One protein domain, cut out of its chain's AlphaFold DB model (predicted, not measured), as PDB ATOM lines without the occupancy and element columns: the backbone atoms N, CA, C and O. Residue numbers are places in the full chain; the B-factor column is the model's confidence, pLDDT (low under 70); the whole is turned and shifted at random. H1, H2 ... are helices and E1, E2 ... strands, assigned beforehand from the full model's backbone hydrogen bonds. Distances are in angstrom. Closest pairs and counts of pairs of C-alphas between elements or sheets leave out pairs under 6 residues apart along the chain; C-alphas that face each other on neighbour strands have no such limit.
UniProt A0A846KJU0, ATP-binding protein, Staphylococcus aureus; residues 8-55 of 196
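This is residues 8 to 55 of the 196 residues of the protein "ATP-binding protein" of Staphylococcus aureus (UniProt A0A846KJU0). A small, strongly twisted sheet of three antiparallel strands, E1, E2 and E3, folds back and forth as two hairpins in a row, and a short helix, H1, sticks out beyond it as a free arm at residues 8 to 14. The sheet has no named helix over either face, and the arm adds to the long axis of the whole. The printed part has 48 residues, with one named helix and three named strands in the order H1, E1, E2, E3 along the chain; the sheet's order is E1, E2, E3, and the class is mixed, helices and strands. The whole is loose, with a radius of gyration of the C-alphas of 12.8 A, and elongated, with spans of 40 by 21 by 13 A.

The printed part begins with H1, residues 8 to 14, whose first C-alpha, that of Lys 8, is at (5.975, -24.802, -28.854). H1 measures 10.3 A from first to last C-alpha. E1 is residues 20 to 26, 17.0 A long, and starts with C-alpha 20 at (26.197, -24.668, -39.980). E2 is residues 33 to 39, 19.8 A long. E3 is residues 49 to 53, 12.9 A long, and ends with C-alpha 53 at (25.949, -37.433, -43.723).

The three strands form a meander, each strand the antiparallel neighbour of the one before. E2 is the inner strand, and E1 and E3 are the edge strands. E1 and E2 are a hairpin with 160 degrees between their directions. The C-alphas of Lys 23 and Asp 35 face each other at 4.4 A, and N 36 and O 22 are within hydrogen-bond range at 2.8 A, as are N 25 and O 34 at 2.9 A. E2 and E3 are also a hairpin, with 155 degrees between their directions. Here the C-alphas of Lys 38 and Glu 50 face each other at 4.6 A, and N 51 and O 37 are within hydrogen-bond range at 2.8 A. The sheet is only just strongly twisted, its C-alphas lying up to 4.0 A off its best plane. H1 is not on the sheet, with 0 pairs of C-alphas within 10 A, and it is apart from E2 and E3. In H1 every O i to N i+4 pair is within hydrogen-bond range.

The two C-alphas farthest apart are those of Lys 8 and Arg 29, at 41.4 A. The printed part has no cut. The link from H1 to E1, 5 residues, is tight; those from E1 to E2, 6 residues, and from E2 to E3, 9 residues, are short. The mean pLDDT of the printed part is 86.7, and it is under 70 at residue 8, residues 10 to 12 and residue 15.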
ATOM      1  N   LYS A   8       5.133 -24.261 -29.937       69.38
ATOM      2  CA  LYS A   8       5.975 -24.802 -28.854       69.38
ATOM      3  C   LYS A   8       6.842 -25.985 -29.304       69.38
ATOM      4  O   LYS A   8       7.971 -26.144 -28.831       69.38
ATOM      5  N   ILE A   9       6.329 -26.826 -30.208       71.00
ATOM      6  CA  ILE A   9       7.091 -27.939 -30.787       71.00
ATOM      7  C   ILE A   9       8.140 -27.387 -31.757       71.00
ATOM      8  O   ILE A   9       9.297 -27.785 -31.669       71.00
ATOM      9  N   ASN A  10       7.789 -26.417 -32.604       69.94
ATOM     10  CA  ASN A  10       8.737 -25.797 -33.536       69.94
ATOM     11  C   ASN A  10       9.904 -25.099 -32.819       69.94
ATOM     12  O   ASN A  10      11.053 -25.262 -33.228       69.94
ATOM     13  N   GLU A  11       9.656 -24.386 -31.718       68.56
ATOM     14  CA  GLU A  11      10.729 -23.816 -30.889       68.56
ATOM     15  C   GLU A  11      11.607 -24.894 -30.255       68.56
ATOM     16  O   GLU A  11      12.834 -24.789 -30.262       68.56
ATOM     17  N   SER A  12      10.993 -25.976 -29.778       67.31
ATOM     18  CA  SER A  12      11.724 -27.119 -29.231       67.31
ATOM     19  C   SER A  12      12.543 -27.862 -30.288       67.31
ATOM     20  O   SER A  12      13.527 -28.508 -29.930       67.31
ATOM     21  N   LEU A  13      12.164 -27.774 -31.567       71.88
ATOM     22  CA  LEU A  13      12.874 -28.386 -32.690       71.88
ATOM     23  C   LEU A  13      14.067 -27.554 -33.177       71.88
ATOM     24  O   LEU A  13      15.011 -28.135 -33.710       71.88
ATOM     25  N   LYS A  14      14.099 -26.235 -32.924       70.06
ATOM     26  CA  LYS A  14      15.242 -25.367 -33.282       70.06
ATOM     27  C   LYS A  14      16.570 -25.865 -32.704       70.06
ATOM     28  O   LYS A  14      17.599 -25.736 -33.352       70.06
ATOM     29  N   LYS A  15      16.557 -26.505 -31.526       69.38
ATOM     30  CA  LYS A  15      17.765 -27.087 -30.904       69.38
ATOM     31  C   LYS A  15      18.348 -28.293 -31.660       69.38
ATOM     32  O   LYS A  15      19.476 -28.681 -31.381       69.38
ATOM     33  N   TYR A  16      17.574 -28.901 -32.560       74.19
ATOM     34  CA  TYR A  16      18.010 -29.998 -33.431       74.19
ATOM     35  C   TYR A  16      18.341 -29.517 -34.844       74.19
ATOM     36  O   TYR A  16      18.689 -30.334 -35.692       74.19
ATOM     37  N   GLN A  17      18.223 -28.216 -35.119       83.88
ATOM     38  CA  GLN A  17      18.672 -27.667 -36.386       83.88
ATOM     39  C   GLN A  17      20.191 -27.462 -36.351       83.88
ATOM     40  O   GLN A  17      20.741 -27.048 -35.325       83.88
ATOM     41  N   PRO A  18      20.882 -27.758 -37.457       88.00
ATOM     42  CA  PRO A  18      22.303 -27.484 -37.574       88.00
ATOM     43  C   PRO A  18      22.550 -25.971 -37.527       88.00
ATOM     44  O   PRO A  18      21.822 -25.190 -38.138       88.00
ATOM     45  N   THR A  19      23.603 -25.553 -36.830       91.19
ATOM     46  CA  THR A  19      24.075 -24.160 -36.829       91.19
ATOM     47  C   THR A  19      24.838 -23.814 -38.100       91.19
ATOM     48  O   THR A  19      24.902 -22.653 -38.483       91.19
ATOM     49  N   HIS A  20      25.449 -24.816 -38.735       92.19
ATOM     50  CA  HIS A  20      26.197 -24.668 -39.980       92.19
ATOM     51  C   HIS A  20      26.040 -25.925 -40.826       92.19
ATOM     52  O   HIS A  20      26.092 -27.035 -40.289       92.19
ATOM     53  N   VAL A  21      25.864 -25.739 -42.133       93.25
ATOM     54  CA  VAL A  21      25.765 -26.828 -43.107       93.25
ATOM     55  C   VAL A  21      26.695 -26.526 -44.273       93.25
ATOM     56  O   VAL A  21      26.519 -25.530 -44.969       93.25
ATOM     57  N   GLU A  22      27.656 -27.410 -44.501       94.56
ATOM     58  CA  GLU A  22      28.501 -27.419 -45.694       94.56
ATOM     59  C   GLU A  22      28.160 -28.648 -46.525       94.56
ATOM     60  O   GLU A  22      28.179 -29.762 -46.007       94.56
ATOM     61  N   LYS A  23      27.844 -28.455 -47.806       95.06
ATOM     62  CA  LYS A  23      27.387 -29.536 -48.685       95.06
ATOM     63  C   LYS A  23      28.437 -29.951 -49.703       95.06
ATOM     64  O   LYS A  23      29.276 -29.137 -50.089       95.06
ATOM     65  N   GLY A  24      28.351 -31.196 -50.160       91.81
ATOM     66  CA  GLY A  24      29.156 -31.708 -51.272       91.81
ATOM     67  C   GLY A  24      30.655 -31.808 -50.972       91.81
ATOM     68  O   GLY A  24      31.496 -31.692 -51.866       91.81
ATOM     69  N   LEU A  25      31.028 -31.991 -49.703       93.69
ATOM     70  CA  LEU A  25      32.425 -32.155 -49.320       93.69
ATOM     71  C   LEU A  25      32.921 -33.544 -49.713       93.69
ATOM     72  O   LEU A  25      32.228 -34.544 -49.559       93.69
ATOM     73  N   LYS A  26      34.179 -33.646 -50.145       94.06
ATOM     74  CA  LYS A  26      34.794 -34.937 -50.471       94.06
ATOM     75  C   LYS A  26      35.646 -35.453 -49.319       94.06
ATOM     76  O   LYS A  26      36.570 -34.785 -48.849       94.06
ATOM     77  N   CYS A  27      35.370 -36.667 -48.854       89.81
ATOM     78  CA  CYS A  27      36.140 -37.263 -47.770       89.81
ATOM     79  C   CYS A  27      37.519 -37.727 -48.259       89.81
ATOM     80  O   CYS A  27      37.620 -38.643 -49.070       89.81
ATOM     81  N   LYS A  28      38.601 -37.165 -47.702       88.44
ATOM     82  CA  LYS A  28      39.986 -37.559 -48.038       88.44
ATOM     83  C   LYS A  28      40.327 -39.017 -47.684       88.44
ATOM     84  O   LYS A  28      41.285 -39.552 -48.223       88.44
ATOM     85  N   ARG A  29      39.567 -39.651 -46.777       84.00
ATOM     86  CA  ARG A  29      39.757 -41.060 -46.377       84.00
ATOM     87  C   ARG A  29      38.984 -42.039 -47.256       84.00
ATOM     88  O   ARG A  29      39.585 -42.937 -47.825       84.00
ATOM     89  N   CYS A  30      37.660 -41.888 -47.340       84.31
ATOM     90  CA  CYS A  30      36.799 -42.853 -48.038       84.31
ATOM     91  C   CYS A  30      36.411 -42.441 -49.465       84.31
ATOM     92  O   CYS A  30      35.723 -43.193 -50.147       84.31
ATOM     93  N   GLY A  31      36.789 -41.240 -49.912       86.75
ATOM     94  CA  GLY A  31      36.494 -40.720 -51.251       86.75
ATOM     95  C   GLY A  31      35.027 -40.363 -51.512       86.75
ATOM     96  O   GLY A  31      34.750 -39.741 -52.534       86.75
ATOM     97  N   SER A  32      34.112 -40.728 -50.607       90.12
ATOM     98  CA  SER A  32      32.680 -40.432 -50.719       90.12
ATOM     99  C   SER A  32      32.411 -38.940 -50.526       90.12
ATOM    100  O   SER A  32      33.105 -38.271 -49.750       90.12
ATOM    101  N   GLU A  33      31.405 -38.446 -51.240       94.88
ATOM    102  CA  GLU A  33      30.820 -37.128 -51.016       94.88
ATOM    103  C   GLU A  33      29.951 -37.157 -49.751       94.88
ATOM    104  O   GLU A  33      29.326 -38.179 -49.457       94.88
ATOM    105  N   TYR A  34      29.982 -36.082 -48.966       94.19
ATOM    106  CA  TYR A  34      29.248 -35.966 -47.712       94.19
ATOM    107  C   TYR A  34      28.861 -34.515 -47.412       94.19
ATOM    108  O   TYR A  34      29.569 -33.579 -47.788       94.19
ATOM    109  N   ASP A  35      27.785 -34.352 -46.650       95.06
ATOM    110  CA  ASP A  35      27.353 -33.068 -46.103       95.06
ATOM    111  C   ASP A  35      27.771 -32.981 -44.626       95.06
ATOM    112  O   ASP A  35      27.549 -33.905 -43.836       95.06
ATOM    113  N   LEU A  36      28.420 -31.881 -44.240       93.56
ATOM    114  CA  LEU A  36      28.845 -31.604 -42.873       93.56
ATOM    115  C   LEU A  36      27.809 -30.739 -42.161       93.56
ATOM    116  O   LEU A  36      27.615 -29.573 -42.501       93.56
ATOM    117  N   TYR A  37      27.227 -31.294 -41.107       93.62
ATOM    118  CA  TYR A  37      26.304 -30.612 -40.212       93.62
ATOM    119  C   TYR A  37      27.002 -30.343 -38.885       93.62
ATOM    120  O   TYR A  37      27.481 -31.275 -38.237       93.62
ATOM    121  N   LYS A  38      27.050 -29.081 -38.459       94.06
ATOM    122  CA  LYS A  38      27.523 -28.707 -37.121       94.06
ATOM    123  C   LYS A  38      26.337 -28.348 -36.249       94.06
ATOM    124  O   LYS A  38      25.449 -27.621 -36.687       94.06
ATOM    125  N   PHE A  39      26.341 -28.839 -35.020       92.50
ATOM    126  CA  PHE A  39      25.289 -28.598 -34.043       92.50
ATOM    127  C   PHE A  39      25.846 -27.839 -32.847       92.50
ATOM    128  O   PHE A  39      26.979 -28.073 -32.419       92.50
ATOM    129  N   ALA A  40      25.024 -26.951 -32.291       90.12
ATOM    130  CA  ALA A  40      25.372 -26.189 -31.102       90.12
ATOM    131  C   ALA A  40      25.639 -27.104 -29.889       90.12
ATOM    132  O   ALA A  40      25.121 -28.225 -29.817       90.12
ATOM    133  N   PRO A  41      26.396 -26.611 -28.895       90.31
ATOM    134  CA  PRO A  41      26.485 -27.218 -27.579       90.31
ATOM    135  C   PRO A  41      25.147 -27.653 -26.979       90.31
ATOM    136  O   PRO A  41      24.171 -26.906 -26.953       90.31
ATOM    137  N   THR A  42      25.123 -28.859 -26.423       86.69
ATOM    138  CA  THR A  42      24.000 -29.398 -25.648       86.69
ATOM    139  C   THR A  42      24.508 -29.966 -24.326       86.69
ATOM    140  O   THR A  42      25.704 -30.179 -24.154       86.69
ATOM    141  N   LYS A  43      23.604 -30.309 -23.397       86.69
ATOM    142  CA  LYS A  43      23.989 -30.982 -22.139       86.69
ATOM    143  C   LYS A  43      24.808 -32.267 -22.359       86.69
ATOM    144  O   LYS A  43      25.631 -32.597 -21.517       86.69
ATOM    145  N   LYS A  44      24.577 -32.993 -23.464       85.81
ATOM    146  CA  LYS A  44      25.321 -34.220 -23.817       85.81
ATOM    147  C   LYS A  44      26.621 -33.940 -24.573       85.81
ATOM    148  O   LYS A  44      27.561 -34.716 -24.464       85.81
ATOM    149  N   HIS A  45      26.669 -32.841 -25.320       86.00
ATOM    150  CA  HIS A  45      27.823 -32.429 -26.112       86.00
ATOM    151  C   HIS A  45      28.146 -30.963 -25.800       86.00
ATOM    152  O   HIS A  45      27.703 -30.086 -26.540       86.00
ATOM    153  N   PRO A  46      28.887 -30.665 -24.716       89.12
ATOM    154  CA  PRO A  46      29.141 -29.289 -24.268       89.12
ATOM    155  C   PRO A  46      29.889 -28.415 -25.282       89.12
ATOM    156  O   PRO A  46      29.813 -27.197 -25.211       89.12
ATOM    157  N   ASN A  47      30.575 -29.034 -26.244       90.81
ATOM    158  CA  ASN A  47      31.305 -28.346 -27.314       90.81
ATOM    159  C   ASN A  47      30.568 -28.395 -28.664       90.81
ATOM    160  O   ASN A  47      31.135 -28.038 -29.692       90.81
ATOM    161  N   GLY A  48      29.319 -28.868 -28.675       90.19
ATOM    162  CA  GLY A  48      28.611 -29.219 -29.900       90.19
ATOM    163  C   GLY A  48      29.120 -30.532 -30.488       90.19
ATOM    164  O   GLY A  48      29.931 -31.240 -29.883       90.19
ATOM    165  N   TYR A  49      28.604 -30.885 -31.656       89.94
ATOM    166  CA  TYR A  49      29.062 -32.058 -32.391       89.94
ATOM    167  C   TYR A  49      28.929 -31.841 -33.894       89.94
ATOM    168  O   TYR A  49      28.182 -30.977 -34.361       89.94
ATOM    169  N   GLU A  50      29.671 -32.645 -34.646       93.06
ATOM    170  CA  GLU A  50      29.633 -32.666 -36.101       93.06
ATOM    171  C   GLU A  50      29.042 -33.992 -36.576       93.06
ATOM    172  O   GLU A  50      29.309 -35.046 -35.996       93.06
ATOM    173  N   TYR A  51      28.264 -33.945 -37.650       89.56
ATOM    174  CA  TYR A  51      27.723 -35.118 -38.324       89.56
ATOM    175  C   TYR A  51      28.047 -35.040 -39.815       89.56
ATOM    176  O   TYR A  51      27.862 -33.996 -40.439       89.56
ATOM    177  N   LYS A  52      28.568 -36.136 -40.370       92.12
ATOM    178  CA  LYS A  52      28.989 -36.232 -41.774       92.12
ATOM    179  C   LYS A  52      28.058 -37.174 -42.520       92.12
ATOM    180  O   LYS A  52      28.353 -38.364 -42.634       92.12
ATOM    181  N   ASP A  53      26.947 -36.642 -43.006       91.44
ATOM    182  CA  ASP A  53      25.949 -37.433 -43.723       91.44
ATOM    183  C   ASP A  53      26.494 -37.875 -45.087       91.44
ATOM    184  O   ASP A  53      27.026 -37.059 -45.835       91.44
ATOM    185  N   GLY A  54      26.422 -39.170 -45.394       89.56
ATOM    186  CA  GLY A  54      27.026 -39.770 -46.592       89.56
ATOM    187  C   GLY A  54      28.498 -40.200 -46.451       89.56
ATOM    188  O   GLY A  54      29.015 -40.932 -47.302       89.56
ATOM    189  N   CYS A  55      29.190 -39.845 -45.359       91.88
ATOM    190  CA  CYS A  55      30.568 -40.291 -45.131       91.88
ATOM    191  C   CYS A  55      30.618 -41.754 -44.657       91.88
ATOM    192  O   CYS A  55      30.171 -42.094 -43.566       91.88
TER     193      CYS A  55